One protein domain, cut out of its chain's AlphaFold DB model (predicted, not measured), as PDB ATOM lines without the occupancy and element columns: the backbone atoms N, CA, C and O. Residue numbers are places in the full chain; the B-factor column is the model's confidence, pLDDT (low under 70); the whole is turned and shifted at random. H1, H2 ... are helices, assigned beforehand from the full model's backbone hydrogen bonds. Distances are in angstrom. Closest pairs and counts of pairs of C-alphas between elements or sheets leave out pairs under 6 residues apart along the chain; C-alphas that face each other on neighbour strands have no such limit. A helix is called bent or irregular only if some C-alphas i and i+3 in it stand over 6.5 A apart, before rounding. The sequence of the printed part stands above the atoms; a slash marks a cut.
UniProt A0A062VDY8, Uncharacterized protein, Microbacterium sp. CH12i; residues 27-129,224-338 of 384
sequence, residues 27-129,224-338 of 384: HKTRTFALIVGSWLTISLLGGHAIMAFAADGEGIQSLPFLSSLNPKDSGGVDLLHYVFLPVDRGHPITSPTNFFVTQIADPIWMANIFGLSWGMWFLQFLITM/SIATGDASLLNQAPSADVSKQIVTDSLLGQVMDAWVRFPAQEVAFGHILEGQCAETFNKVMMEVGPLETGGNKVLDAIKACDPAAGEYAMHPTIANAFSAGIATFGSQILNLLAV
ATOM      1  N   HIS A  27     165.870 202.907  93.791       87.31
ATOM      2  CA  HIS A  27     166.226 202.707  95.193       87.31
ATOM      3  C   HIS A  27     165.628 201.406  95.733       87.31
ATOM      4  O   HIS A  27     164.906 201.412  96.730       87.31
ATOM      5  N   LYS A  28     165.941 200.280  95.082       85.25
ATOM      6  CA  LYS A  28     165.407 198.955  95.442       85.25
ATOM      7  C   LYS A  28     165.659 198.602  96.910       85.25
ATOM      8  O   LYS A  28     164.733 198.219  97.611       85.25
ATOM      9  N   THR A  29     166.881 198.821  97.394       83.06
ATOM     10  CA  THR A  29     167.273 198.529  98.784       83.06
ATOM     11  C   THR A  29     166.570 199.430  99.793       83.06
ATOM     12  O   THR A  29     166.065 198.936 100.793       83.06
ATOM     13  N   ARG A  30     166.460 200.738  99.522       85.50
ATOM     14  CA  ARG A  30     165.733 201.667 100.409       85.50
ATOM     15  C   ARG A  30     164.238 201.372 100.428       85.50
ATOM     16  O   ARG A  30     163.630 201.434 101.481       85.50
ATOM     17  N   THR A  31     163.657 201.029  99.281       83.88
ATOM     18  CA  THR A  31     162.246 200.624  99.191       83.88
ATOM     19  C   THR A  31     161.997 199.377 100.025       83.88
ATOM     20  O   THR A  31     161.075 199.360 100.831       83.88
ATOM     21  N   PHE A  32     162.839 198.356  99.856       84.31
ATOM     22  CA  PHE A  32     162.751 197.122 100.625       84.31
ATOM     23  C   PHE A  32     162.884 197.393 102.128       84.31
ATOM     24  O   PHE A  32     162.022 196.982 102.895       84.31
ATOM     25  N   ALA A  33     163.887 198.177 102.535       85.44
ATOM     26  CA  ALA A  33     164.084 198.562 103.930       85.44
ATOM     27  C   ALA A  33     162.894 199.347 104.508       85.44
ATOM     28  O   ALA A  33     162.527 199.123 105.654       85.44
ATOM     29  N   LEU A  34     162.261 200.233 103.729       88.31
ATOM     30  CA  LEU A  34     161.063 200.955 104.170       88.31
ATOM     31  C   LEU A  34     159.852 200.032 104.318       88.31
ATOM     32  O   LEU A  34     159.122 200.171 105.291       88.31
ATOM     33  N   ILE A  35     159.640 199.096 103.387       86.38
ATOM     34  CA  ILE A  35     158.529 198.138 103.465       86.38
ATOM     35  C   ILE A  35     158.713 197.240 104.687       86.38
ATOM     36  O   ILE A  35     157.840 197.213 105.551       86.38
ATOM     37  N   VAL A  36     159.868 196.583 104.803       86.19
ATOM     38  CA  VAL A  36     160.188 195.716 105.943       86.19
ATOM     39  C   VAL A  36     160.141 196.507 107.250       86.19
ATOM     40  O   VAL A  36     159.495 196.082 108.200       86.19
ATOM     41  N   GLY A  37     160.746 197.696 107.289       86.75
ATOM     42  CA  GLY A  37     160.735 198.562 108.466       86.75
ATOM     43  C   GLY A  37     159.323 198.977 108.881       86.75
ATOM     44  O   GLY A  37     158.987 198.902 110.061       86.75
ATOM     45  N   SER A  38     158.469 199.357 107.923       88.12
ATOM     46  CA  SER A  38     157.067 199.698 108.193       88.12
ATOM     47  C   SER A  38     156.275 198.504 108.716       88.12
ATOM     48  O   SER A  38     155.559 198.647 109.699       88.12
ATOM     49  N   TRP A  39     156.465 197.322 108.128       86.81
ATOM     50  CA  TRP A  39     155.802 196.095 108.553       86.81
ATOM     51  C   TRP A  39     156.179 195.702 109.981       86.81
ATOM     52  O   TRP A  39     155.303 195.458 110.807       86.81
ATOM     53  N   LEU A  40     157.478 195.708 110.293       85.25
ATOM     54  CA  LEU A  40     157.972 195.422 111.639       85.25
ATOM     55  C   LEU A  40     157.469 196.458 112.648       85.25
ATOM     56  O   LEU A  40     157.048 196.090 113.737       85.25
ATOM     57  N   THR A  41     157.445 197.742 112.281       86.38
ATOM     58  CA  THR A  41     156.936 198.803 113.165       86.38
ATOM     59  C   THR A  41     155.440 198.642 113.434       86.38
ATOM     60  O   THR A  41     155.015 198.739 114.578       86.38
ATOM     61  N   ILE A  42     154.639 198.360 112.402       87.31
ATOM     62  CA  ILE A  42     153.198 198.101 112.547       87.31
ATOM     63  C   ILE A  42     152.965 196.864 113.416       87.31
ATOM     64  O   ILE A  42     152.120 196.900 114.304       87.31
ATOM     65  N   SER A  43     153.744 195.804 113.200       84.94
ATOM     66  CA  SER A  43     153.658 194.574 113.989       84.94
ATOM     67  C   SER A  43     153.983 194.831 115.458       84.94
ATOM     68  O   SER A  43     153.242 194.399 116.333       84.94
ATOM     69  N   LEU A  44     155.030 195.616 115.735       84.88
ATOM     70  CA  LEU A  44     155.375 196.040 117.092       84.88
ATOM     71  C   LEU A  44     154.244 196.839 117.736       84.88
ATOM     72  O   LEU A  44     153.842 196.516 118.850       84.88
ATOM     73  N   LEU A  45     153.693 197.839 117.047       85.19
ATOM     74  CA  LEU A  45     152.575 198.633 117.567       85.19
ATOM     75  C   LEU A  45     151.334 197.768 117.834       85.19
ATOM     76  O   LEU A  45     150.690 197.928 118.868       85.19
ATOM     77  N   GLY A  46     151.034 196.823 116.941       80.81
ATOM     78  CA  GLY A  46     149.946 195.864 117.103       80.81
ATOM     79  C   GLY A  46     150.145 194.923 118.292       80.81
ATOM     80  O   GLY A  46     149.221 194.730 119.076       80.81
ATOM     81  N   GLY A  47     151.362 194.408 118.494       79.06
ATOM     82  CA  GLY A  47     151.713 193.597 119.664       79.06
ATOM     83  C   GLY A  47     151.566 194.354 120.987       79.06
ATOM     84  O   GLY A  47     151.018 193.821 121.949       79.06
ATOM     85  N   HIS A  48     151.976 195.627 121.024       80.12
ATOM     86  CA  HIS A  48     151.773 196.485 122.199       80.12
ATOM     87  C   HIS A  48     150.289 196.747 122.467       80.12
ATOM     88  O   HIS A  48     149.884 196.791 123.627       80.12
ATOM     89  N   ALA A  49     149.475 196.890 121.416       77.69
ATOM     90  CA  ALA A  49     148.032 196.987 121.575       77.69
ATOM     91  C   ALA A  49     147.477 195.706 122.221       77.69
ATOM     92  O   ALA A  49     146.810 195.810 123.240       77.69
ATOM     93  N   ILE A  50     147.821 194.514 121.714       74.81
ATOM     94  CA  ILE A  50     147.380 193.228 122.296       74.81
ATOM     95  C   ILE A  50     147.707 193.153 123.794       74.81
ATOM     96  O   ILE A  50     146.840 192.790 124.585       74.81
ATOM     97  N   MET A  51     148.921 193.545 124.194       73.62
ATOM     98  CA  MET A  51     149.312 193.546 125.606       73.62
ATOM     99  C   MET A  51     148.472 194.495 126.464       73.62
ATOM    100  O   MET A  51     148.116 194.138 127.584       73.62
ATOM    101  N   ALA A  52     148.148 195.686 125.953       73.75
ATOM    102  CA  ALA A  52     147.318 196.646 126.675       73.75
ATOM    103  C   ALA A  52     145.911 196.083 126.939       73.75
ATOM    104  O   ALA A  52     145.462 196.089 128.078       73.75
ATOM    105  N   PHE A  53     145.264 195.501 125.924       71.31
ATOM    106  CA  PHE A  53     143.933 194.897 126.086       71.31
ATOM    107  C   PHE A  53     143.951 193.633 126.953       71.31
ATOM    108  O   PHE A  53     143.019 193.398 127.717       71.31
ATOM    109  N   ALA A  54     145.013 192.825 126.877       66.81
ATOM    110  CA  ALA A  54     145.153 191.646 127.728       66.81
ATOM    111  C   ALA A  54     145.318 192.012 129.216       66.81
ATOM    112  O   ALA A  54     144.869 191.260 130.080       66.81
ATOM    113  N   ALA A  55     145.926 193.164 129.523       65.75
ATOM    114  CA  ALA A  55     146.048 193.669 130.890       65.75
ATOM    115  C   ALA A  55     144.704 194.139 131.480       65.75
ATOM    116  O   ALA A  55     144.514 194.054 132.694       65.75
ATOM    117  N   ASP A  56     143.766 194.574 130.635       62.69
ATOM    118  CA  ASP A  56     142.442 195.058 131.048       62.69
ATOM    119  C   ASP A  56     141.446 193.918 131.356       62.69
ATOM    120  O   ASP A  56     140.345 194.161 131.853       62.69
ATOM    121  N   GLY A  57     141.827 192.657 131.110       56.72
ATOM    122  CA  GLY A  57     141.017 191.479 131.437       56.72
ATOM    123  C   GLY A  57     139.766 191.303 130.567       56.72
ATOM    124  O   GLY A  57     138.935 190.439 130.851       56.72
ATOM    125  N   GLU A  58     139.615 192.098 129.507       54.34
ATOM    126  CA  GLU A  58     138.539 191.919 128.541       54.34
ATOM    127  C   GLU A  58     138.798 190.655 127.703       54.34
ATOM    128  O   GLU A  58     139.873 190.457 127.136       54.34
ATOM    129  N   GLY A  59     137.816 189.751 127.667       53.03
ATOM    130  CA  GLY A  59     137.936 188.481 126.954       53.03
ATOM    131  C   GLY A  59     138.129 188.663 125.445       53.03
ATOM    132  O   GLY A  59     137.657 189.627 124.863       53.03
ATOM    133  N   ILE A  60     138.753 187.664 124.816       51.56
ATOM    134  CA  ILE A  60     139.102 187.474 123.386       51.56
ATOM    135  C   ILE A  60     138.294 188.255 122.330       51.56
ATOM    136  O   ILE A  60     138.860 188.666 121.320       51.56
ATOM    137  N   GLN A  61     136.986 188.451 122.525       51.16
ATOM    138  CA  GLN A  61     136.135 189.232 121.619       51.16
ATOM    139  C   GLN A  61     136.485 190.729 121.563       51.16
ATOM    140  O   GLN A  61     135.991 191.425 120.677       51.16
ATOM    141  N   SER A  62     137.324 191.226 122.476       50.97
ATOM    142  CA  SER A  62     137.707 192.632 122.571       50.97
ATOM    143  C   SER A  62     139.047 192.983 121.928       50.97
ATOM    144  O   SER A  62     139.354 194.164 121.912       50.97
ATOM    145  N   LEU A  63     139.842 192.040 121.394       62.81
ATOM    146  CA  LEU A  63     141.146 192.354 120.780       62.81
ATOM    147  C   LEU A  63     140.931 193.032 119.409       62.81
ATOM    148  O   LEU A  63     140.857 192.333 118.397       62.81
ATOM    149  N   PRO A  64     140.867 194.379 119.307       56.38
ATOM    150  CA  PRO A  64     140.269 195.075 118.158       56.38
ATOM    151  C   PRO A  64     141.155 195.054 116.904       56.38
ATOM    152  O   PRO A  64     140.812 195.638 115.876       56.38
ATOM    153  N   PHE A  65     142.333 194.437 117.009       63.28
ATOM    154  CA  PHE A  65     143.412 194.552 116.037       63.28
ATOM    155  C   PHE A  65     143.996 193.201 115.605       63.28
ATOM    156  O   PHE A  65     144.741 193.161 114.625       63.28
ATOM    157  N   LEU A  66     143.656 192.104 116.288       68.25
ATOM    158  CA  LEU A  66     143.873 190.763 115.750       68.25
ATOM    159  C   LEU A  66     142.850 190.525 114.639       68.25
ATOM    160  O   LEU A  66     141.721 191.014 114.710       68.25
ATOM    161  N   SER A  67     143.251 189.818 113.583       68.19
ATOM    162  CA  SER A  67     142.290 189.497 112.530       68.19
ATOM    163  C   SER A  67     141.153 188.664 113.126       68.19
ATOM    164  O   SER A  67     141.381 187.842 114.010       68.19
ATOM    165  N   SER A  68     139.922 188.854 112.645       61.75
ATOM    166  CA  SER A  68     138.732 188.135 113.138       61.75
ATOM    167  C   SER A  68     138.740 186.632 112.816       61.75
ATOM    168  O   SER A  68     137.709 185.967 112.902       61.75
ATOM    169  N   LEU A  69     139.869 186.118 112.340       64.06
ATOM    170  CA  LEU A  69     140.068 184.739 111.961       64.06
ATOM    171  C   LEU A  69     140.708 184.003 113.129       64.06
ATOM    172  O   LEU A  69     141.697 184.465 113.692       64.06
ATOM    173  N   ASN A  70     140.166 182.824 113.429       72.88
ATOM    174  CA  ASN A  70     140.778 181.849 114.323       72.88
ATOM    175  C   ASN A  70     141.383 180.727 113.473       72.88
ATOM    176  O   ASN A  70     140.748 179.682 113.311       72.88
ATOM    177  N   PRO A  71     142.562 180.943 112.851       75.12
ATOM    178  CA  PRO A  71     143.265 179.848 112.212       75.12
ATOM    179  C   PRO A  71     143.711 178.865 113.298       75.12
ATOM    180  O   PRO A  71     144.203 179.264 114.359       75.12
ATOM    181  N   LYS A  72     143.503 177.582 113.016       83.00
ATOM    182  CA  LYS A  72     143.891 176.463 113.876       83.00
ATOM    183  C   LYS A  72     145.147 175.822 113.330       83.00
ATOM    184  O   LYS A  72     145.308 175.777 112.116       83.00
ATOM    185  N   ASP A  73     146.006 175.338 114.212       82.75
ATOM    186  CA  ASP A  73     147.130 174.477 113.851       82.75
ATOM    187  C   ASP A  73     146.642 173.062 113.451       82.75
ATOM    188  O   ASP A  73     145.446 172.754 113.538       82.75
ATOM    189  N   SER A  74     147.541 172.167 113.022       81.62
ATOM    190  CA  SER A  74     147.153 170.775 112.701       81.62
ATOM    191  C   SER A  74     146.633 169.981 113.906       81.62
ATOM    192  O   SER A  74     145.957 168.966 113.737       81.62
ATOM    193  N   GLY A  75     146.944 170.437 115.122       77.31
ATOM    194  CA  GLY A  75     146.478 169.888 116.390       77.31
ATOM    195  C   GLY A  75     145.101 170.388 116.836       77.31
ATOM    196  O   GLY A  75     144.574 169.871 117.819       77.31
ATOM    197  N   GLY A  76     144.514 171.358 116.129       80.12
ATOM    198  CA  GLY A  76     143.241 171.992 116.471       80.12
ATOM    199  C   GLY A  76     143.338 173.179 117.441       80.12
ATOM    200  O   GLY A  76     142.295 173.708 117.829       80.12
ATOM    201  N   VAL A  77     144.545 173.614 117.811       83.50
ATOM    202  CA  VAL A  77     144.816 174.746 118.705       83.50
ATOM    203  C   VAL A  77     144.685 176.065 117.937       83.50
ATOM    204  O   VAL A  77     145.361 176.285 116.931       83.50
ATOM    205  N   ASP A  78     143.824 176.969 118.415       84.00
ATOM    206  CA  ASP A  78     143.656 178.295 117.803       84.00
ATOM    207  C   ASP A  78     144.887 179.188 118.024       84.00
ATOM    208  O   ASP A  78     145.484 179.175 119.103       84.00
ATOM    209  N   LEU A  79     145.182 180.068 117.058       82.56
ATOM    210  CA  LEU A  79     146.248 181.082 117.136       82.56
ATOM    211  C   LEU A  79     146.283 181.859 118.453       82.56
ATOM    212  O   LEU A  79     147.356 182.188 118.953       82.56
ATOM    213  N   LEU A  80     145.113 182.157 119.012       80.31
ATOM    214  CA  LEU A  80     145.005 182.948 120.228       80.31
ATOM    215  C   LEU A  80     145.657 182.274 121.436       80.31
ATOM    216  O   LEU A  80     146.216 182.972 122.268       80.31
ATOM    217  N   HIS A  81     145.674 180.942 121.498       81.25
ATOM    218  CA  HIS A  81     146.348 180.218 122.579       81.25
ATOM    219  C   HIS A  81     147.872 180.406 122.537       81.25
ATOM    220  O   HIS A  81     148.543 180.235 123.550       81.25
ATOM    221  N   TYR A  82     148.428 180.821 121.397       81.44
ATOM    222  CA  TYR A  82     149.850 181.125 121.246       81.44
ATOM    223  C   TYR A  82     150.185 182.593 121.495       81.44
ATOM    224  O   TYR A  82     151.339 182.969 121.336       81.44
ATOM    225  N   VAL A  83     149.221 183.441 121.867       79.88
ATOM    226  CA  VAL A  83     149.465 184.864 122.163       79.88
ATOM    227  C   VAL A  83     150.506 184.998 123.276       79.88
ATOM    228  O   VAL A  83     151.444 185.778 123.149       79.88
ATOM    229  N   PHE A  84     150.427 184.148 124.299       78.00
ATOM    230  CA  PHE A  84     151.431 184.052 125.350       78.00
ATOM    231  C   PHE A  84     152.248 182.762 125.247       78.00
ATOM    232  O   PHE A  84     151.694 181.682 125.051       78.00
ATOM    233  N   LEU A  85     153.567 182.872 125.428       77.75
ATOM    234  CA  LEU A  85     154.452 181.710 125.481       77.75
ATOM    235  C   LEU A  85     154.321 180.995 126.842       77.75
ATOM    236  O   LEU A  85     154.298 181.673 127.875       77.75
ATOM    237  N   PRO A  86     154.269 179.648 126.870       75.31
ATOM    238  CA  PRO A  86     154.210 178.861 128.101       75.31
ATOM    239  C   PRO A  86     155.600 178.750 128.753       75.31
ATOM    240  O   PRO A  86     156.207 177.682 128.780       75.31
ATOM    241  N   VAL A  87     156.122 179.871 129.254       76.56
ATOM    242  CA  VAL A  87     157.411 179.973 129.966       76.56
ATOM    243  C   VAL A  87     157.197 180.462 131.397       76.56
ATOM    244  O   VAL A  87     156.248 181.205 131.657       76.56
ATOM    245  N   ASP A  88     158.078 180.083 132.332       76.44
ATOM    246  CA  ASP A  88     157.992 180.597 133.700       76.44
ATOM    247  C   ASP A  88     158.300 182.098 133.727       76.44
ATOM    248  O   ASP A  88     159.430 182.542 133.521       76.44
ATOM    249  N   ARG A  89     157.274 182.898 134.014       71.38
ATOM    250  CA  ARG A  89     157.391 184.360 134.091       71.38
ATOM    251  C   ARG A  89     158.099 184.834 135.344       71.38
ATOM    252  O   ARG A  89     158.579 185.966 135.389       71.38
ATOM    253  N   GLY A  90     158.157 183.985 136.365       66.50
ATOM    254  CA  GLY A  90     158.675 184.370 137.656       66.50
ATOM    255  C   GLY A  90     157.901 185.516 138.320       66.50
ATOM    256  O   GLY A  90     156.906 186.036 137.815       66.50
ATOM    257  N   HIS A  91     158.380 185.933 139.489       71.00
ATOM    258  CA  HIS A  91     157.853 187.082 140.218       71.00
ATOM    259  C   HIS A  91     158.958 188.136 140.401       71.00
ATOM    260  O   HIS A  91     160.107 187.753 140.652       71.00
ATOM    261  N   PRO A  92     158.639 189.449 140.379       66.19
ATOM    262  CA  PRO A  92     159.626 190.528 140.524       66.19
ATOM    263  C   PRO A  92     160.529 190.414 141.759       66.19
ATOM    264  O   PRO A  92     161.626 190.961 141.780       66.19
ATOM    265  N   ILE A  93     160.059 189.718 142.798       65.56
ATOM    266  CA  ILE A  93     160.749 189.586 144.086       65.56
ATOM    267  C   ILE A  93     161.480 188.241 144.219       65.56
ATOM    268  O   ILE A  93     162.589 188.208 144.742       65.56
ATOM    269  N   THR A  94     160.888 187.130 143.769       72.75
ATOM    270  CA  THR A  94     161.451 185.783 144.005       72.75
ATOM    271  C   THR A  94     162.344 185.302 142.866       72.75
ATOM    272  O   THR A  94     163.241 184.498 143.095       72.75
ATOM    273  N   SER A  95     162.130 185.798 141.649       72.25
ATOM    274  CA  SER A  95     162.876 185.410 140.450       72.25
ATOM    275  C   SER A  95     162.921 186.590 139.461       72.25
ATOM    276  O   SER A  95     162.311 186.534 138.387       72.25
ATOM    277  N   PRO A  96     163.622 187.688 139.822       72.50
ATOM    278  CA  PRO A  96     163.626 188.937 139.057       72.50
ATOM    279  C   PRO A  96     164.184 188.771 137.642       72.50
ATOM    280  O   PRO A  96     163.709 189.424 136.720       72.50
ATOM    281  N   THR A  97     165.160 187.883 137.442       74.81
ATOM    282  CA  THR A  97     165.738 187.624 136.116       74.81
ATOM    283  C   THR A  97     164.699 187.075 135.145       74.81
ATOM    284  O   THR A  97     164.583 187.600 134.041       74.81
ATOM    285  N   ASN A  98     163.904 186.088 135.575       75.75
ATOM    286  CA  ASN A  98     162.836 185.510 134.756       75.75
ATOM    287  C   ASN A  98     161.824 186.597 134.371       75.75
ATOM    288  O   ASN A  98     161.516 186.754 133.193       75.75
ATOM    289  N   PHE A  99     161.438 187.437 135.340       78.44
ATOM    290  CA  PHE A  99     160.527 188.557 135.114       78.44
ATOM    291  C   PHE A  99     161.057 189.546 134.066       78.44
ATOM    292  O   PHE A  99     160.343 189.904 133.138       78.44
ATOM    293  N   PHE A 100     162.314 189.991 134.159       77.81
ATOM    294  CA  PHE A 100     162.851 190.950 133.185       77.81
ATOM    295  C   PHE A 100     163.024 190.356 131.782       77.81
ATOM    296  O   PHE A 100     162.825 191.065 130.795       77.81
ATOM    297  N   VAL A 101     163.384 189.074 131.674       79.12
ATOM    298  CA  VAL A 101     163.539 188.397 130.377       79.12
ATOM    299  C   VAL A 101     162.189 188.267 129.671       79.12
ATOM    300  O   VAL A 101     162.096 188.597 128.485       79.12
ATOM    301  N   THR A 102     161.132 187.862 130.378       76.88
ATOM    302  CA  THR A 102     159.796 187.735 129.775       76.88
ATOM    303  C   THR A 102     159.193 189.085 129.402       76.88
ATOM    304  O   THR A 102     158.583 189.193 128.346       76.88
ATOM    305  N   GLN A 103     159.464 190.154 130.161       79.88
ATOM    306  CA  GLN A 103     159.036 191.516 129.795       79.88
ATOM    307  C   GLN A 103     159.639 192.022 128.472       79.88
ATOM    308  O   GLN A 103     159.085 192.928 127.852       79.88
ATOM    309  N   ILE A 104     160.762 191.455 128.022       79.94
ATOM    310  CA  ILE A 104     161.363 191.767 126.717       79.94
ATOM    311  C   ILE A 104     160.862 190.798 125.640       79.94
ATOM    312  O   ILE A 104     160.572 191.222 124.520       79.94
ATOM    313  N   ALA A 105     160.766 189.507 125.961       80.38
ATOM    314  CA  ALA A 105     160.362 188.474 125.010       80.38
ATOM    315  C   ALA A 105     158.877 188.575 124.619       80.38
ATOM    316  O   ALA A 105     158.555 188.441 123.437       80.38
ATOM    317  N   ASP A 106     157.991 188.876 125.574       79.88
ATOM    318  CA  ASP A 106     156.541 188.928 125.358       79.88
ATOM    319  C   ASP A 106     156.149 189.988 124.308       79.88
ATOM    320  O   ASP A 106     155.498 189.618 123.332       79.88
ATOM    321  N   PRO A 107     156.585 191.266 124.376       80.31
ATOM    322  CA  PRO A 107     156.268 192.248 123.334       80.31
ATOM    323  C   PRO A 107     156.744 191.846 121.932       80.31
ATOM    324  O   PRO A 107     156.061 192.119 120.943       80.31
ATOM    325  N   ILE A 108     157.918 191.209 121.835       83.88
ATOM    326  CA  ILE A 108     158.486 190.746 120.561       83.88
ATOM    327  C   ILE A 108     157.621 189.623 119.985       83.88
ATOM    328  O   ILE A 108     157.266 189.656 118.807       83.88
ATOM    329  N   TRP A 109     157.243 188.658 120.820       86.31
ATOM    330  CA  TRP A 109     156.395 187.546 120.416       86.31
ATOM    331  C   TRP A 109     154.966 187.992 120.072       86.31
ATOM    332  O   TRP A 109     154.418 187.606 119.046       86.31
ATOM    333  N   MET A 110     154.379 188.898 120.849       84.38
ATOM    334  CA  MET A 110     153.064 189.482 120.564       84.38
ATOM    335  C   MET A 110     153.044 190.215 119.225       84.38
ATOM    336  O   MET A 110     152.099 190.089 118.443       84.38
ATOM    337  N   ALA A 111     154.112 190.961 118.934       85.19
ATOM    338  CA  ALA A 111     154.291 191.600 117.640       85.19
ATOM    339  C   ALA A 111     154.374 190.567 116.509       85.19
ATOM    340  O   ALA A 111     153.813 190.789 115.432       85.19
ATOM    341  N   ASN A 112     155.018 189.421 116.761       87.56
ATOM    342  CA  ASN A 112     155.029 188.301 115.828       87.56
ATOM    343  C   ASN A 112     153.604 187.826 115.523       87.56
ATOM    344  O   ASN A 112     153.176 187.835 114.370       87.56
ATOM    345  N   ILE A 113     152.849 187.465 116.562       86.38
ATOM    346  CA  ILE A 113     151.488 186.930 116.434       86.38
ATOM    347  C   ILE A 113     150.572 187.918 115.708       86.38
ATOM    348  O   ILE A 113     149.818 187.515 114.822       86.38
ATOM    349  N   PHE A 114     150.693 189.217 115.993       86.94
ATOM    350  CA  PHE A 114     149.964 190.255 115.267       86.94
ATOM    351  C   PHE A 114     150.255 190.224 113.759       86.94
ATOM    352  O   PHE A 114     149.331 190.154 112.943       86.94
ATOM    353  N   GLY A 115     151.536 190.257 113.375       87.19
ATOM    354  CA  GLY A 115     151.932 190.250 111.965       87.19
ATOM    355  C   GLY A 115     151.503 188.965 111.253       87.19
ATOM    356  O   GLY A 115     150.993 189.015 110.131       87.19
ATOM    357  N   LEU A 116     151.659 187.812 111.913       88.50
ATOM    358  CA  LEU A 116     151.250 186.511 111.376       88.50
ATOM    359  C   LEU A 116     149.730 186.420 111.210       88.50
ATOM    360  O   LEU A 116     149.272 185.949 110.174       88.50
ATOM    361  N   SER A 117     148.948 186.936 112.164       86.81
ATOM    362  CA  SER A 117     147.483 186.991 112.078       86.81
ATOM    363  C   SER A 117     147.015 187.737 110.826       86.81
ATOM    364  O   SER A 117     146.233 187.206 110.040       86.81
ATOM    365  N   TRP A 118     147.552 188.935 110.575       85.94
ATOM    366  CA  TRP A 118     147.222 189.711 109.374       85.94
ATOM    367  C   TRP A 118     147.710 189.058 108.079       85.94
ATOM    368  O   TRP A 118     147.043 189.144 107.045       85.94
ATOM    369  N   GLY A 119     148.851 188.375 108.135       87.31
ATOM    370  CA  GLY A 119     149.356 187.557 107.039       87.31
ATOM    371  C   GLY A 119     148.413 186.417 106.667       87.31
ATOM    372  O   GLY A 119     148.024 186.277 105.509       87.31
ATOM    373  N   MET A 120     147.988 185.640 107.662       85.38
ATOM    374  CA  MET A 120     147.039 184.541 107.488       85.38
ATOM    375  C   MET A 120     145.669 185.034 107.045       85.38
ATOM    376  O   MET A 120     145.065 184.422 106.170       85.38
ATOM    377  N   TRP A 121     145.219 186.183 107.553       86.31
ATOM    378  CA  TRP A 121     144.020 186.839 107.047       86.31
ATOM    379  C   TRP A 121     144.111 187.146 105.562       86.31
ATOM    380  O   TRP A 121     143.196 186.831 104.801       86.31
ATOM    381  N   PHE A 122     145.237 187.701 105.125       86.19
ATOM    382  CA  PHE A 122     145.444 188.001 103.721       86.19
ATOM    383  C   PHE A 122     145.519 186.729 102.865       86.19
ATOM    384  O   PHE A 122     144.941 186.688 101.781       86.19
ATOM    385  N   LEU A 123     146.173 185.670 103.350       83.94
ATOM    386  CA  LEU A 123     146.197 184.376 102.666       83.94
ATOM    387  C   LEU A 123     144.800 183.771 102.552       83.94
ATOM    388  O   LEU A 123     144.423 183.331 101.468       83.94
ATOM    389  N   GLN A 124     144.010 183.802 103.623       81.25
ATOM    390  CA  GLN A 124     142.628 183.347 103.590       81.25
ATOM    391  C   GLN A 124     141.809 184.169 102.605       81.25
ATOM    392  O   GLN A 124     141.100 183.586 101.797       81.25
ATOM    393  N   PHE A 125     141.951 185.490 102.601       81.44
ATOM    394  CA  PHE A 125     141.299 186.376 101.641       81.44
ATOM    395  C   PHE A 125     141.667 186.052 100.182       81.44
ATOM    396  O   PHE A 125     140.798 185.998  99.308       81.44
ATOM    397  N   LEU A 126     142.950 185.791  99.900       81.19
ATOM    398  CA  LEU A 126     143.405 185.371  98.571       81.19
ATOM    399  C   LEU A 126     142.810 184.030  98.178       81.19
ATOM    400  O   LEU A 126     142.332 183.879  97.051       81.19
ATOM    401  N   ILE A 127     142.850 183.085  99.118       76.44
ATOM    402  CA  ILE A 127     142.308 181.755  98.948       76.44
ATOM    403  C   ILE A 127     140.821 181.921  98.709       76.44
ATOM    404  O   ILE A 127     140.429 181.623  97.605       76.44
ATOM    405  N   THR A 128     139.969 182.433  99.599       74.38
ATOM    406  CA  THR A 128     138.492 182.513  99.456       74.38
ATOM    407  C   THR A 128     137.975 183.178  98.175       74.38
ATOM    408  O   THR A 128     136.818 182.933  97.832       74.38
ATOM    409  N   MET A 129     138.817 183.894  97.415       73.31
ATOM    410  CA  MET A 129     138.479 184.567  96.150       73.31
ATOM    411  C   MET A 129     137.342 185.584  96.305       73.31
ATOM    412  O   MET A 129     136.713 185.966  95.325       73.31
ATOM    413  N   SER A 224     150.663 168.975  98.067       69.69
ATOM    414  CA  SER A 224     151.693 168.002  97.665       69.69
ATOM    415  C   SER A 224     153.115 168.456  98.012       69.69
ATOM    416  O   SER A 224     153.941 167.645  98.414       69.69
ATOM    417  N   ILE A 225     153.401 169.759  97.906       70.38
ATOM    418  CA  ILE A 225     154.710 170.321  98.266       70.38
ATOM    419  C   ILE A 225     154.909 170.263  99.778       70.38
ATOM    420  O   ILE A 225     155.996 169.932 100.241       70.38
ATOM    421  N   ALA A 226     153.870 170.587 100.542       61.97
ATOM    422  CA  ALA A 226     153.968 170.677 101.989       61.97
ATOM    423  C   ALA A 226     153.977 169.303 102.685       61.97
ATOM    424  O   ALA A 226     154.683 169.123 103.671       61.97
ATOM    425  N   THR A 227     153.245 168.320 102.153       62.50
ATOM    426  CA  THR A 227     153.214 166.944 102.690       62.50
ATOM    427  C   THR A 227     154.270 166.024 102.073       62.50
ATOM    428  O   THR A 227     154.524 164.942 102.597       62.50
ATOM    429  N   GLY A 228     154.865 166.416 100.943       65.00
ATOM    430  CA  GLY A 228     155.715 165.544 100.130       65.00
ATOM    431  C   GLY A 228     154.950 164.425  99.410       65.00
ATOM    432  O   GLY A 228     155.577 163.592  98.754       65.00
ATOM    433  N   ASP A 229     153.616 164.390  99.506       69.00
ATOM    434  CA  ASP A 229     152.781 163.359  98.897       69.00
ATOM    435  C   ASP A 229     152.279 163.792  97.510       69.00
ATOM    436  O   ASP A 229     151.343 164.581  97.350       69.00
ATOM    437  N   ALA A 230     152.901 163.229  96.473       69.00
ATOM    438  CA  ALA A 230     152.530 163.470  95.081       69.00
ATOM    439  C   ALA A 230     151.156 162.881  94.698       69.00
ATOM    440  O   ALA A 230     150.596 163.264  93.669       69.00
ATOM    441  N   SER A 231     150.588 161.967  95.496       66.44
ATOM    442  CA  SER A 231     149.277 161.364  95.219       66.44
ATOM    443  C   SER A 231     148.127 162.377  95.313       66.44
ATOM    444  O   SER A 231     147.106 162.223  94.633       66.44
ATOM    445  N   LEU A 232     148.335 163.470  96.057       65.44
ATOM    446  CA  LEU A 232     147.391 164.578  96.212       65.44
ATOM    447  C   LEU A 232     147.196 165.394  94.926       65.44
ATOM    448  O   LEU A 232     146.165 166.042  94.772       65.44
ATOM    449  N   LEU A 233     148.115 165.306  93.952       64.00
ATOM    450  CA  LEU A 233     147.963 165.954  92.640       64.00
ATOM    451  C   LEU A 233     146.790 165.386  91.824       64.00
ATOM    452  O   LEU A 233     146.252 166.077  90.962       64.00
ATOM    453  N   ASN A 234     146.396 164.138  92.093       61.75
ATOM    454  CA  ASN A 234     145.335 163.441  91.362       61.75
ATOM    455  C   ASN A 234     143.986 163.451  92.096       61.75
ATOM    456  O   ASN A 234     142.968 163.080  91.514       61.75
ATOM    457  N   GLN A 235     143.963 163.879  93.358       56.41
ATOM    458  CA  GLN A 235     142.760 163.973  94.179       56.41
ATOM    459  C   GLN A 235     142.335 165.439  94.277       56.41
ATOM    460  O   GLN A 235     142.468 166.065  95.321       56.41
ATOM    461  N   ALA A 236     141.845 166.012  93.177       52.59
ATOM    462  CA  ALA A 236     141.161 167.301  93.235       52.59
ATOM    463  C   ALA A 236     139.739 167.059  93.783       52.59
ATOM    464  O   ALA A 236     138.935 166.435  93.084       52.59
ATOM    465  N   PRO A 237     139.402 167.495  95.012       50.97
ATOM    466  CA  PRO A 237     138.049 167.339  95.530       50.97
ATOM    467  C   PRO A 237     137.077 168.238  94.746       50.97
ATOM    468  O   PRO A 237     137.479 169.150  94.020       50.97
ATOM    469  N   SER A 238     135.769 168.015  94.902       51.16
ATOM    470  CA  SER A 238     134.741 168.917  94.363       51.16
ATOM    471  C   SER A 238     134.919 170.353  94.893       51.16
ATOM    472  O   SER A 238     135.470 170.562  95.977       51.16
ATOM    473  N   ALA A 239     134.492 171.360  94.120       49.47
ATOM    474  CA  ALA A 239     134.833 172.773  94.343       49.47
ATOM    475  C   ALA A 239     134.447 173.311  95.740       49.47
ATOM    476  O   ALA A 239     135.223 174.059  96.341       49.47
ATOM    477  N   ASP A 240     133.306 172.883  96.286       46.38
ATOM    478  CA  ASP A 240     132.794 173.365  97.577       46.38
ATOM    479  C   ASP A 240     133.466 172.690  98.782       46.38
ATOM    480  O   ASP A 240     133.847 173.360  99.743       46.38
ATOM    481  N   VAL A 241     133.703 171.376  98.705       48.41
ATOM    482  CA  VAL A 241     134.415 170.606  99.744       48.41
ATOM    483  C   VAL A 241     135.899 170.987  99.777       48.41
ATOM    484  O   VAL A 241     136.498 171.107 100.845       48.41
ATOM    485  N   SER A 242     136.474 171.297  98.612       49.03
ATOM    486  CA  SER A 242     137.830 171.837  98.497       49.03
ATOM    487  C   SER A 242     137.979 173.176  99.210       49.03
ATOM    488  O   SER A 242     139.034 173.453  99.762       49.03
ATOM    489  N   LYS A 243     136.949 174.032  99.226       51.50
ATOM    490  CA  LYS A 243     137.072 175.370  99.814       51.50
ATOM    491  C   LYS A 243     137.313 175.312 101.322       51.50
ATOM    492  O   LYS A 243     138.165 176.058 101.788       51.50
ATOM    493  N   GLN A 244     136.616 174.453 102.063       57.28
ATOM    494  CA  GLN A 244     136.826 174.317 103.509       57.28
ATOM    495  C   GLN A 244     138.062 173.475 103.820       57.28
ATOM    496  O   GLN A 244     138.955 173.946 104.514       57.28
ATOM    497  N   ILE A 245     138.187 172.289 103.217       55.38
ATOM    498  CA  ILE A 245     139.281 171.364 103.544       55.38
ATOM    499  C   ILE A 245     140.645 171.929 103.130       55.38
ATOM    500  O   ILE A 245     141.595 171.845 103.902       55.38
ATOM    501  N   VAL A 246     140.761 172.548 101.948       59.88
ATOM    502  CA  VAL A 246     142.039 173.132 101.500       59.88
ATOM    503  C   VAL A 246     142.377 174.380 102.308       59.88
ATOM    504  O   VAL A 246     143.546 174.594 102.595       59.88
ATOM    505  N   THR A 247     141.392 175.197 102.692       65.56
ATOM    506  CA  THR A 247     141.675 176.411 103.477       65.56
ATOM    507  C   THR A 247     142.109 176.047 104.892       65.56
ATOM    508  O   THR A 247     143.151 176.526 105.326       65.56
ATOM    509  N   ASP A 248     141.395 175.146 105.568       67.12
ATOM    510  CA  ASP A 248     141.701 174.774 106.953       67.12
ATOM    511  C   ASP A 248     142.973 173.919 107.042       67.12
ATOM    512  O   ASP A 248     143.811 174.148 107.908       67.12
ATOM    513  N   SER A 249     143.185 172.984 106.105       70.44
ATOM    514  CA  SER A 249     144.400 172.158 106.083       70.44
ATOM    515  C   SER A 249     145.647 172.960 105.700       70.44
ATOM    516  O   SER A 249     146.691 172.806 106.334       70.44
ATOM    517  N   LEU A 250     145.559 173.844 104.696       75.12
ATOM    518  CA  LEU A 250     146.701 174.658 104.277       75.12
ATOM    519  C   LEU A 250     147.043 175.719 105.327       75.12
ATOM    520  O   LEU A 250     148.217 175.895 105.644       75.12
ATOM    521  N   LEU A 251     146.040 176.406 105.888       80.12
ATOM    522  CA  LEU A 251     146.272 177.355 106.977       80.12
ATOM    523  C   LEU A 251     146.766 176.643 108.240       80.12
ATOM    524  O   LEU A 251     147.613 177.210 108.918       80.12
ATOM    525  N   GLY A 252     146.338 175.404 108.503       83.25
ATOM    526  CA  GLY A 252     146.861 174.583 109.598       83.25
ATOM    527  C   GLY A 252     148.346 174.268 109.473       83.25
ATOM    528  O   GLY A 252     149.095 174.419 110.433       83.25
ATOM    529  N   GLN A 253     148.814 173.944 108.270       82.81
ATOM    530  CA  GLN A 253     150.243 173.722 108.023       82.81
ATOM    531  C   GLN A 253     151.055 175.023 108.095       82.81
ATOM    532  O   GLN A 253     152.182 175.038 108.591       82.81
ATOM    533  N   VAL A 254     150.487 176.138 107.624       85.12
ATOM    534  CA  VAL A 254     151.097 177.469 107.780       85.12
ATOM    535  C   VAL A 254     151.179 177.852 109.260       85.12
ATOM    536  O   VAL A 254     152.215 178.344 109.699       85.12
ATOM    537  N   MET A 255     150.131 177.574 110.039       86.75
ATOM    538  CA  MET A 255     150.100 177.743 111.494       86.75
ATOM    539  C   MET A 255     151.171 176.905 112.189       86.75
ATOM    540  O   MET A 255     151.877 177.421 113.057       86.75
ATOM    541  N   ASP A 256     151.356 175.652 111.772       87.62
ATOM    542  CA  ASP A 256     152.401 174.795 112.327       87.62
ATOM    543  C   ASP A 256     153.796 175.399 112.099       87.62
ATOM    544  O   ASP A 256     154.579 175.565 113.037       87.62
ATOM    545  N   ALA A 257     154.082 175.802 110.857       86.12
ATOM    546  CA  ALA A 257     155.385 176.328 110.463       86.12
ATOM    547  C   ALA A 257     155.683 177.733 111.015       86.12
ATOM    548  O   ALA A 257     156.836 178.052 111.298       86.12
ATOM    549  N   TRP A 258     154.674 178.602 111.118       86.44
ATOM    550  CA  TRP A 258     154.863 180.007 111.500       86.44
ATOM    551  C   TRP A 258     154.684 180.264 112.991       86.44
ATOM    552  O   TRP A 258     155.271 181.216 113.506       86.44
ATOM    553  N   VAL A 259     153.870 179.453 113.668       87.81
ATOM    554  CA  VAL A 259     153.465 179.691 115.057       87.81
ATOM    555  C   VAL A 259     153.849 178.516 115.940       87.81
ATOM    556  O   VAL A 259     154.609 178.718 116.882       87.81
ATOM    557  N   ARG A 260     153.395 177.294 115.638       88.00
ATOM    558  CA  ARG A 260     153.564 176.145 116.543       88.00
ATOM    559  C   ARG A 260     155.025 175.756 116.747       88.00
ATOM    560  O   ARG A 260     155.472 175.721 117.890       88.00
ATOM    561  N   PHE A 261     155.769 175.462 115.676       86.62
ATOM    562  CA  PHE A 261     157.168 175.041 115.808       86.62
ATOM    563  C   PHE A 261     158.039 176.149 116.409       86.62
ATOM    564  O   PHE A 261     158.756 175.860 117.365       86.62
ATOM    565  N   PRO A 262     157.936 177.421 115.968       86.81
ATOM    566  CA  PRO A 262     158.646 178.516 116.621       86.81
ATOM    567  C   PRO A 262     158.272 178.693 118.098       86.81
ATOM    568  O   PRO A 262     159.152 178.938 118.913       86.81
ATOM    569  N   ALA A 263     156.995 178.549 118.467       84.69
ATOM    570  CA  ALA A 263     156.566 178.669 119.860       84.69
ATOM    571  C   ALA A 263     157.158 177.560 120.738       84.69
ATOM    572  O   ALA A 263     157.601 177.839 121.850       84.69
ATOM    573  N   GLN A 264     157.190 176.320 120.242       85.44
ATOM    574  CA  GLN A 264     157.781 175.192 120.962       85.44
ATOM    575  C   GLN A 264     159.299 175.334 121.092       85.44
ATOM    576  O   GLN A 264     159.825 175.156 122.183       85.44
ATOM    577  N   GLU A 265     159.990 175.756 120.034       84.25
ATOM    578  CA  GLU A 265     161.436 176.000 120.076       84.25
ATOM    579  C   GLU A 265     161.796 177.099 121.089       84.25
ATOM    580  O   GLU A 265     162.740 176.970 121.863       84.25
ATOM    581  N   VAL A 266     161.014 178.181 121.132       82.50
ATOM    582  CA  VAL A 266     161.264 179.299 122.051       82.50
ATOM    583  C   VAL A 266     160.920 178.936 123.498       82.50
ATOM    584  O   VAL A 266     161.642 179.339 124.412       82.50
ATOM    585  N   ALA A 267     159.829 178.198 123.719       79.69
ATOM    586  CA  ALA A 267     159.365 177.853 125.060       79.69
ATOM    587  C   ALA A 267     160.103 176.650 125.665       79.69
ATOM    588  O   ALA A 267     160.436 176.680 126.845       79.69
ATOM    589  N   PHE A 268     160.374 175.616 124.869       81.44
ATOM    590  CA  PHE A 268     160.883 174.321 125.327       81.44
ATOM    591  C   PHE A 268     162.294 173.996 124.822       81.44
ATOM    592  O   PHE A 268     162.921 173.092 125.361       81.44
ATOM    593  N   GLY A 269     162.814 174.737 123.837       76.75
ATOM    594  CA  GLY A 269     164.152 174.519 123.276       76.75
ATOM    595  C   GLY A 269     164.220 173.423 122.209       76.75
ATOM    596  O   GLY A 269     165.281 173.220 121.624       76.75
ATOM    597  N   HIS A 270     163.106 172.732 121.954       81.94
ATOM    598  CA  HIS A 270     162.941 171.744 120.891       81.94
ATOM    599  C   HIS A 270     161.461 171.547 120.549       81.94
ATOM    600  O   HIS A 270     160.557 171.929 121.299       81.94
ATOM    601  N   ILE A 271     161.211 170.908 119.408       84.25
ATOM    602  CA  ILE A 271     159.870 170.514 118.970       84.25
ATOM    603  C   ILE A 271     159.423 169.278 119.761       84.25
ATOM    604  O   ILE A 271     160.153 168.292 119.859       84.25
ATOM    605  N   LEU A 272     158.210 169.322 120.315       83.25
ATOM    606  CA  LEU A 272     157.638 168.205 121.070       83.25
ATOM    607  C   LEU A 272     157.137 167.121 120.105       83.25
ATOM    608  O   LEU A 272     156.356 167.414 119.197       83.25
ATOM    609  N   GLU A 273     157.514 165.863 120.341       82.19
ATOM    610  CA  GLU A 273     157.110 164.714 119.521       82.19
ATOM    611  C   GLU A 273     156.314 163.664 120.326       82.19
ATOM    612  O   GLU A 273     156.389 163.578 121.556       82.19
ATOM    613  N   GLY A 274     155.517 162.848 119.628       82.75
ATOM    614  CA  GLY A 274     154.783 161.718 120.208       82.75
ATOM    615  C   GLY A 274     153.711 162.110 121.236       82.75
ATOM    616  O   GLY A 274     152.967 163.071 121.052       82.75
ATOM    617  N   GLN A 275     153.626 161.359 122.340       80.31
ATOM    618  CA  GLN A 275     152.614 161.559 123.394       80.31
ATOM    619  C   GLN A 275     152.712 162.933 124.081       80.31
ATOM    620  O   GLN A 275     151.713 163.455 124.584       80.31
ATOM    621  N   CYS A 276     153.899 163.548 124.083       81.31
ATOM    622  CA  CYS A 276     154.091 164.881 124.646       81.31
ATOM    623  C   CYS A 276     153.440 165.964 123.770       81.31
ATOM    624  O   CYS A 276     152.873 166.921 124.296       81.31
ATOM    625  N   ALA A 277     153.451 165.789 122.445       82.00
ATOM    626  CA  ALA A 277     152.774 166.691 121.515       82.00
ATOM    627  C   ALA A 277     151.245 166.623 121.659       82.00
ATOM    628  O   ALA A 277     150.570 167.650 121.627       82.00
ATOM    629  N   GLU A 278     150.688 165.426 121.868       83.50
ATOM    630  CA  GLU A 278     149.253 165.255 122.134       83.50
ATOM    631  C   GLU A 278     148.843 165.890 123.466       83.50
ATOM    632  O   GLU A 278     147.817 166.570 123.547       83.50
ATOM    633  N   THR A 279     149.673 165.721 124.498       82.31
ATOM    634  CA  THR A 279     149.456 166.340 125.813       82.31
ATOM    635  C   THR A 279     149.512 167.863 125.714       82.31
ATOM    636  O   THR A 279     148.629 168.535 126.244       82.31
ATOM    637  N   PHE A 280     150.481 168.410 124.970       82.56
ATOM    638  CA  PHE A 280     150.561 169.841 124.676       82.56
ATOM    639  C   PHE A 280     149.274 170.358 124.033       82.56
ATOM    640  O   PHE A 280     148.665 171.287 124.554       82.56
ATOM    641  N   ASN A 281     148.822 169.726 122.948       84.25
ATOM    642  CA  ASN A 281     147.621 170.148 122.230       84.25
ATOM    643  C   ASN A 281     146.388 170.130 123.137       84.25
ATOM    644  O   ASN A 281     145.615 171.085 123.162       84.25
ATOM    645  N   LYS A 282     146.223 169.059 123.919       83.31
ATOM    646  CA  LYS A 282     145.096 168.915 124.841       83.31
ATOM    647  C   LYS A 282     145.085 170.014 125.901       83.31
ATOM    648  O   LYS A 282     144.066 170.669 126.081       83.31
ATOM    649  N   VAL A 283     146.216 170.245 126.565       81.31
ATOM    650  CA  VAL A 283     146.303 171.237 127.647       81.31
ATOM    651  C   VAL A 283     146.195 172.659 127.099       81.31
ATOM    652  O   VAL A 283     145.537 173.496 127.709       81.31
ATOM    653  N   MET A 284     146.756 172.929 125.919       78.88
ATOM    654  CA  MET A 284     146.600 174.219 125.242       78.88
ATOM    655  C   MET A 284     145.143 174.519 124.889       78.88
ATOM    656  O   MET A 284     144.749 175.670 124.987       78.88
ATOM    657  N   MET A 285     144.338 173.513 124.528       81.00
ATOM    658  CA  MET A 285     142.898 173.684 124.286       81.00
ATOM    659  C   MET A 285     142.061 173.777 125.573       81.00
ATOM    660  O   MET A 285     140.959 174.320 125.550       81.00
ATOM    661  N   GLU A 286     142.538 173.213 126.686       80.56
ATOM    662  CA  GLU A 286     141.848 173.256 127.983       80.56
ATOM    663  C   GLU A 286     142.062 174.585 128.726       80.56
ATOM    664  O   GLU A 286     141.210 175.003 129.513       80.56
ATOM    665  N   VAL A 287     143.198 175.246 128.498       74.94
ATOM    666  CA  VAL A 287     143.533 176.537 129.108       74.94
ATOM    667  C   VAL A 287     142.904 177.674 128.298       74.94
ATOM    668  O   VAL A 287     142.904 177.651 127.072       74.94
ATOM    669  N   GLY A 288     142.372 178.697 128.978       62.31
ATOM    670  CA  GLY A 288     141.814 179.868 128.300       62.31
ATOM    671  C   GLY A 288     142.853 180.537 127.375       62.31
ATOM    672  O   GLY A 288     144.015 180.633 127.767       62.31
ATOM    673  N   PRO A 289     142.475 181.067 126.195       59.88
ATOM    674  CA  PRO A 289     143.415 181.604 125.197       59.88
ATOM    675  C   PRO A 289     144.407 182.672 125.683       59.88
ATOM    676  O   PRO A 289     145.467 182.830 125.092       59.88
ATOM    677  N   LEU A 290     144.096 183.400 126.759       64.62
ATOM    678  CA  LEU A 290     144.986 184.405 127.360       64.62
ATOM    679  C   LEU A 290     145.674 183.915 128.650       64.62
ATOM    680  O   LEU A 290     146.531 184.601 129.198       64.62
ATOM    681  N   GLU A 291     145.331 182.718 129.127       62.31
ATOM    682  CA  GLU A 291     145.892 182.097 130.333       62.31
ATOM    683  C   GLU A 291     147.049 181.127 130.026       62.31
ATOM    684  O   GLU A 291     147.637 180.546 130.940       62.31
ATOM    685  N   THR A 292     147.410 180.959 128.751       57.81
ATOM    686  CA  THR A 292     148.383 179.956 128.281       57.81
ATOM    687  C   THR A 292     149.817 180.183 128.747       57.81
ATOM    688  O   THR A 292     150.599 179.240 128.781       57.81
ATOM    689  N   GLY A 293     150.163 181.391 129.193       56.03
ATOM    690  CA  GLY A 293     151.462 181.627 129.832       56.03
ATOM    691  C   GLY A 293     151.504 181.328 131.339       56.03
ATOM    692  O   GLY A 293     152.440 181.738 132.025       56.03
ATOM    693  N   GLY A 294     150.460 180.719 131.903       60.78
ATOM    694  CA  GLY A 294     150.501 180.189 133.264       60.78
ATOM    695  C   GLY A 294     151.267 178.862 133.346       60.78
ATOM    696  O   GLY A 294     151.432 178.156 132.354       60.78
ATOM    697  N   ASN A 295     151.655 178.461 134.559       69.00
ATOM    698  CA  ASN A 295     152.458 177.248 134.775       69.00
ATOM    699  C   ASN A 295     151.722 175.937 134.439       69.00
ATOM    700  O   ASN A 295     152.358 174.899 134.360       69.00
ATOM    701  N   LYS A 296     150.405 175.956 134.184       74.19
ATOM    702  CA  LYS A 296     149.612 174.745 133.891       74.19
ATOM    703  C   LYS A 296     150.097 173.987 132.651       74.19
ATOM    704  O   LYS A 296     150.201 172.765 132.694       74.19
ATOM    705  N   VAL A 297     150.385 174.702 131.558       74.31
ATOM    706  CA  VAL A 297     150.915 174.089 130.325       74.31
ATOM    707  C   VAL A 297     152.313 173.539 130.601       74.31
ATOM    708  O   VAL A 297     152.613 172.396 130.269       74.31
ATOM    709  N   LEU A 298     153.141 174.324 131.288       77.12
ATOM    710  CA  LEU A 298     154.518 173.980 131.626       77.12
ATOM    711  C   LEU A 298     154.621 172.752 132.545       77.12
ATOM    712  O   LEU A 298     155.424 171.861 132.283       77.12
ATOM    713  N   ASP A 299     153.780 172.658 133.573       80.19
ATOM    714  CA  ASP A 299     153.744 171.539 134.519       80.19
ATOM    715  C   ASP A 299     153.297 170.237 133.840       80.19
ATOM    716  O   ASP A 299     153.844 169.167 134.120       80.19
ATOM    717  N   ALA A 300     152.339 170.321 132.910       79.00
ATOM    718  CA  ALA A 300     151.908 169.174 132.120       79.00
ATOM    719  C   ALA A 300     153.012 168.682 131.170       79.00
ATOM    720  O   ALA A 300     153.235 167.477 131.067       79.00
ATOM    721  N   ILE A 301     153.745 169.599 130.528       80.00
ATOM    722  CA  ILE A 301     154.881 169.236 129.671       80.00
ATOM    723  C   ILE A 301     156.043 168.690 130.489       80.00
ATOM    724  O   ILE A 301     156.610 167.679 130.100       80.00
ATOM    725  N   LYS A 302     156.340 169.250 131.663       79.94
ATOM    726  CA  LYS A 302     157.377 168.733 132.567       79.94
ATOM    727  C   LYS A 302     157.137 167.276 132.979       79.94
ATOM    728  O   LYS A 302     158.096 166.540 133.202       79.94
ATOM    729  N   ALA A 303     155.875 166.854 133.090       80.81
ATOM    730  CA  ALA A 303     155.528 165.466 133.390       80.81
ATOM    731  C   ALA A 303     155.831 164.504 132.226       80.81
ATOM    732  O   ALA A 303     156.098 163.327 132.465       80.81
ATOM    733  N   CYS A 304     155.802 164.993 130.984       82.81
ATOM    734  CA  CYS A 304     156.083 164.213 129.779       82.81
ATOM    735  C   CYS A 304     157.551 164.312 129.329       82.81
ATOM    736  O   CYS A 304     158.121 163.315 128.895       82.81
ATOM    737  N   ASP A 305     158.155 165.493 129.452       82.31
ATOM    738  CA  ASP A 305     159.531 165.813 129.084       82.31
ATOM    739  C   ASP A 305     160.171 166.722 130.158       82.31
ATOM    740  O   ASP A 305     159.968 167.946 130.176       82.31
ATOM    741  N   PRO A 306     160.961 166.140 131.081       80.19
ATOM    742  CA  PRO A 306     161.623 166.891 132.140       80.19
ATOM    743  C   PRO A 306     162.629 167.929 131.627       80.19
ATOM    744  O   PRO A 306     162.800 168.961 132.275       80.19
ATOM    745  N   ALA A 307     163.274 167.685 130.478       77.69
ATOM    746  CA  ALA A 307     164.275 168.587 129.910       77.69
ATOM    747  C   ALA A 307     163.617 169.840 129.311       77.69
ATOM    748  O   ALA A 307     164.084 170.953 129.556       77.69
ATOM    749  N   ALA A 308     162.483 169.667 128.621       74.44
ATOM    750  CA  ALA A 308     161.646 170.775 128.149       74.44
ATOM    751  C   ALA A 308     161.142 171.643 129.315       74.44
ATOM    752  O   ALA A 308     161.173 172.874 129.257       74.44
ATOM    753  N   GLY A 309     160.700 170.999 130.401       72.69
ATOM    754  CA  GLY A 309     160.249 171.694 131.605       72.69
ATOM    755  C   GLY A 309     161.366 172.485 132.291       72.69
ATOM    756  O   GLY A 309     161.142 173.617 132.715       72.69
ATOM    757  N   GLU A 310     162.573 171.922 132.398       77.88
ATOM    758  CA  GLU A 310     163.726 172.598 133.010       77.88
ATOM    759  C   GLU A 310     164.193 173.810 132.196       77.88
ATOM    760  O   GLU A 310     164.457 174.869 132.771       77.88
ATOM    761  N   TYR A 311     164.196 173.698 130.865       75.88
ATOM    762  CA  TYR A 311     164.491 174.816 129.968       75.88
ATOM    763  C   TYR A 311     163.492 175.971 130.135       75.88
ATOM    764  O   TYR A 311     163.884 177.138 130.232       75.88
ATOM    765  N   ALA A 312     162.201 175.649 130.235       74.50
ATOM    766  CA  ALA A 312     161.137 176.639 130.362       74.50
ATOM    767  C   ALA A 312     161.069 177.305 131.758       74.50
ATOM    768  O   ALA A 312     160.559 178.421 131.877       74.50
ATOM    769  N   MET A 313     161.601 176.656 132.806       72.50
ATOM    770  CA  MET A 313     161.695 177.196 134.179       72.50
ATOM    771  C   MET A 313     162.877 178.161 134.387       72.50
ATOM    772  O   MET A 313     162.884 178.946 135.340       72.50
ATOM    773  N   HIS A 314     163.882 178.132 133.508       73.06
ATOM    774  CA  HIS A 314     165.065 178.993 133.592       73.06
ATOM    775  C   HIS A 314     165.243 179.842 132.325       73.06
ATOM    776  O   HIS A 314     166.232 179.676 131.605       73.06
ATOM    777  N   PRO A 315     164.324 180.786 132.040       67.75
ATOM    778  CA  PRO A 315     164.444 181.659 130.883       67.75
ATOM    779  C   PRO A 315     165.695 182.534 130.986       67.75
ATOM    780  O   PRO A 315     165.820 183.414 131.839       67.75
ATOM    781  N   THR A 316     166.638 182.301 130.078       73.94
ATOM    782  CA  THR A 316     167.842 183.124 129.954       73.94
ATOM    783  C   THR A 316     167.660 184.196 128.881       73.94
ATOM    784  O   THR A 316     166.743 184.145 128.063       73.94
ATOM    785  N   ILE A 317     168.580 185.164 128.818       70.50
ATOM    786  CA  ILE A 317     168.624 186.141 127.712       70.50
ATOM    787  C   ILE A 317     168.738 185.430 126.348       70.50
ATOM    788  O   ILE A 317     168.247 185.948 125.345       70.50
ATOM    789  N   ALA A 318     169.326 184.227 126.302       69.50
ATOM    790  CA  ALA A 318     169.372 183.423 125.086       69.50
ATOM    791  C   ALA A 318     167.966 183.023 124.608       69.50
ATOM    792  O   ALA A 318     167.730 183.022 123.404       69.50
ATOM    793  N   ASN A 319     167.010 182.805 125.517       69.38
ATOM    794  CA  ASN A 319     165.623 182.499 125.168       69.38
ATOM    795  C   ASN A 319     164.962 183.719 124.509       69.38
ATOM    796  O   ASN A 319     164.366 183.584 123.446       69.38
ATOM    797  N   ALA A 320     165.159 184.931 125.044       71.81
ATOM    798  CA  ALA A 320     164.679 186.162 124.402       71.81
ATOM    799  C   ALA A 320     165.333 186.406 123.027       71.81
ATOM    800  O   ALA A 320     164.677 186.858 122.087       71.81
ATOM    801  N   PHE A 321     166.616 186.070 122.877       76.81
ATOM    802  CA  PHE A 321     167.307 186.152 121.590       76.81
ATOM    803  C   PHE A 321     166.791 185.109 120.586       76.81
ATOM    804  O   PHE A 321     166.564 185.443 119.422       76.81
ATOM    805  N   SER A 322     166.534 183.879 121.039       73.56
ATOM    806  CA  SER A 322     165.926 182.816 120.232       73.56
ATOM    807  C   SER A 322     164.501 183.181 119.802       73.56
ATOM    808  O   SER A 322     164.172 183.033 118.628       73.56
ATOM    809  N   ALA A 323     163.712 183.795 120.695       74.81
ATOM    810  CA  ALA A 323     162.396 184.357 120.397       74.81
ATOM    811  C   ALA A 323     162.483 185.432 119.314       74.81
ATOM    812  O   ALA A 323     161.684 185.437 118.377       74.81
ATOM    813  N   GLY A 324     163.489 186.305 119.408       80.44
ATOM    814  CA  GLY A 324     163.801 187.291 118.383       80.44
ATOM    815  C   GLY A 324     164.086 186.640 117.031       80.44
ATOM    816  O   GLY A 324     163.416 186.961 116.055       80.44
ATOM    817  N   ILE A 325     165.039 185.706 116.957       82.19
ATOM    818  CA  ILE A 325     165.412 185.026 115.703       82.19
ATOM    819  C   ILE A 325     164.219 184.288 115.091       82.19
ATOM    820  O   ILE A 325     163.951 184.456 113.900       82.19
ATOM    821  N   ALA A 326     163.498 183.506 115.894       80.88
ATOM    822  CA  ALA A 326     162.335 182.749 115.450       80.88
ATOM    823  C   ALA A 326     161.245 183.686 114.902       80.88
ATOM    824  O   ALA A 326     160.747 183.471 113.797       80.88
ATOM    825  N   THR A 327     160.974 184.789 115.610       82.75
ATOM    826  CA  THR A 327     160.050 185.850 115.182       82.75
ATOM    827  C   THR A 327     160.491 186.505 113.877       82.75
ATOM    828  O   THR A 327     159.687 186.700 112.970       82.75
ATOM    829  N   PHE A 328     161.771 186.853 113.729       83.00
ATOM    830  CA  PHE A 328     162.259 187.436 112.479       83.00
ATOM    831  C   PHE A 328     162.130 186.449 111.314       83.00
ATOM    832  O   PHE A 328     161.725 186.852 110.223       83.00
ATOM    833  N   GLY A 329     162.423 185.167 111.547       83.19
ATOM    834  CA  GLY A 329     162.257 184.102 110.562       83.19
ATOM    835  C   GLY A 329     160.812 183.981 110.075       83.19
ATOM    836  O   GLY A 329     160.560 184.101 108.872       83.19
ATOM    837  N   SER A 330     159.855 183.832 110.997       85.50
ATOM    838  CA  SER A 330     158.427 183.734 110.668       85.50
ATOM    839  C   SER A 330     157.906 185.004 109.985       85.50
ATOM    840  O   SER A 330     157.169 184.915 109.003       85.50
ATOM    841  N   GLN A 331     158.342 186.194 110.413       85.62
ATOM    842  CA  GLN A 331     157.941 187.460 109.789       85.62
ATOM    843  C   GLN A 331     158.476 187.639 108.367       85.62
ATOM    844  O   GLN A 331     157.774 188.189 107.518       85.62
ATOM    845  N   ILE A 332     159.694 187.177 108.074       85.69
ATOM    846  CA  ILE A 332     160.244 187.230 106.712       85.69
ATOM    847  C   ILE A 332     159.453 186.307 105.785       85.69
ATOM    848  O   ILE A 332     159.098 186.720 104.678       85.69
ATOM    849  N   LEU A 333     159.152 185.083 106.231       85.31
ATOM    850  CA  LEU A 333     158.333 184.138 105.464       85.31
ATOM    851  C   LEU A 333     156.930 184.695 105.213       85.31
ATOM    852  O   LEU A 333     156.430 184.638 104.089       85.31
ATOM    853  N   ASN A 334     156.334 185.309 106.231       89.19
ATOM    854  CA  ASN A 334     155.044 185.965 106.119       89.19
ATOM    855  C   ASN A 334     155.069 187.142 105.127       89.19
ATOM    856  O   ASN A 334     154.249 187.211 104.213       89.19
ATOM    857  N   LEU A 335     156.065 188.029 105.221       88.50
ATOM    858  CA  LEU A 335     156.255 189.132 104.273       88.50
ATOM    859  C   LEU A 335     156.460 188.651 102.838       88.50
ATOM    860  O   LEU A 335     155.976 189.286 101.900       88.50
ATOM    861  N   LEU A 336     157.176 187.541 102.654       87.06
ATOM    862  CA  LEU A 336     157.335 186.914 101.349       87.06
ATOM    863  C   LEU A 336     155.986 186.420 100.815       87.06
ATOM    864  O   LEU A 336     155.645 186.727  99.673       87.06
ATOM    865  N   ALA A 337     155.209 185.708 101.633       86.88
ATOM    866  CA  ALA A 337     153.896 185.190 101.256       86.88
ATOM    867  C   ALA A 337     152.913 186.322 100.902       86.88
ATOM    868  O   ALA A 337     152.315 186.318  99.822       86.88
ATOM    869  N   VAL A 338     152.820 187.350 101.753       89.31
ATOM    870  CA  VAL A 338     152.019 188.556 101.499       89.31
ATOM    871  C   VAL A 338     152.519 189.283 100.251       89.31
ATOM    872  O   VAL A 338     151.724 189.673  99.398       89.31
TER     873      VAL A 338
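AT A GLANCE: This is residues 27 to 129 and 224 to 338 of the 384 residues of an uncharacterized protein of Microbacterium sp. CH12i (UniProt A0A062VDY8). Three long helices, H3, H10 and the bent H6, run side by side as the core, with H1 crossing H3 steeply as an arm; residues 27 to 34, of which 28 to 34 belong to H1, stick out. The short helices H7, H8 and H9 fold back and forth as a head, packed through H9 on H6b; the small H4 and H5 lie near the H6a end of H6, with centres 21.3 A and 29.5 A from the mean of the C-alphas, the farthest of the elements. The printed part has 218 residues with ten named helices, H1 to H10 in order, and no named strand: all helix. It is compact, with a radius of gyration of the C-alphas of 18.0 A, and spans 58 by 49 by 33 A.

IN THESE COORDINATES: H1, residues 28 to 55, begins at C-alpha 28 (165.407, 198.955, 95.442) and is 40.7 A long. H2 is residues 79 to 82. H3, residues 96 to 128, is 47.3 A long, with a kink of 28 degrees near residue 104; it is neither bent nor irregular, but only just: C-alphas 104 and 107 are 6.1 A apart. H4 is residues 224 to 227 and H5 residues 230 to 234. H6, residues 239 to 268, was assigned as one helix by its hydrogen bonds but is bent, with C-alphas 258 and 261 7.0 A apart; its arms are H6a, residues 239 to 258, 27.3 A, and H6b, residues 261 to 268. H7 is residues 275 to 286, H8 residues 295 to 304 and H9 residues 306 to 313. H10, residues 317 to 338, is 31.1 A long and ends at C-alpha 338 (152.019, 188.556, 101.499).

HOW THE PARTS SIT: H3 touches H10 at a shallow tilt of 12 degrees, the same way; the closest C-alphas, of Ala 105 and Ala 320, are 4.9 A apart. With residues 107 to 115 alone H3 touches H1, at a steep tilt of 67 degrees, opposite ways; C-alphas 47 and 111 are closest, 3.8 A. With residues 116 to 128 alone it touches H6a, at 23 degrees, a shallow tilt, opposite ways; C-alphas 124 and 247 are closest, 7.0 A. H2 and H3 only just touch, with 3 pairs of C-alphas within 8 A, the closest Tyr 82 and Ile 113, 7.7 A. H6b touches H10 at a shallow tilt of 9 degrees, opposite ways, closest at C-alphas 266 and 323, 5.4 A. H6b and H9 touch about perpendicular, at 84 degrees, closest at C-alphas 268 and 308, 4.6 A. H7 and H8 form a hairpin, closest at C-alphas 276 and 304, 5.5 A, and H8 and H9 another, at C-alphas 302 and 309, 4.2 A. H4 and H5 touch only at the corner, at C-alphas 224 and 230, 5.3 A. Every O i to N i+4 pair is within hydrogen-bond range in H1, H6b, H7, H9 and H10; the count is 27 of 29 in H3, 15 of 16 in H6a, 5 of 6 in H8 and 0 of 1 in H5, where 2 of 2 O i to N i+3 pairs are; H2 and H4 are too short for such a pair.

THE WHOLE: The two C-alphas farthest apart, of Ile 93 and Asn 234, are 60.8 A apart. Residues 130 to 223 are not printed, and C-alphas 129 and 224 are 21.2 A apart across the cut. The links H1 to H2 and H2 to H3 are long. The mean pLDDT of the printed part is 76.0, with 54 residues under 70, among them 54 to 69, 226 to 248 and 288 to 295.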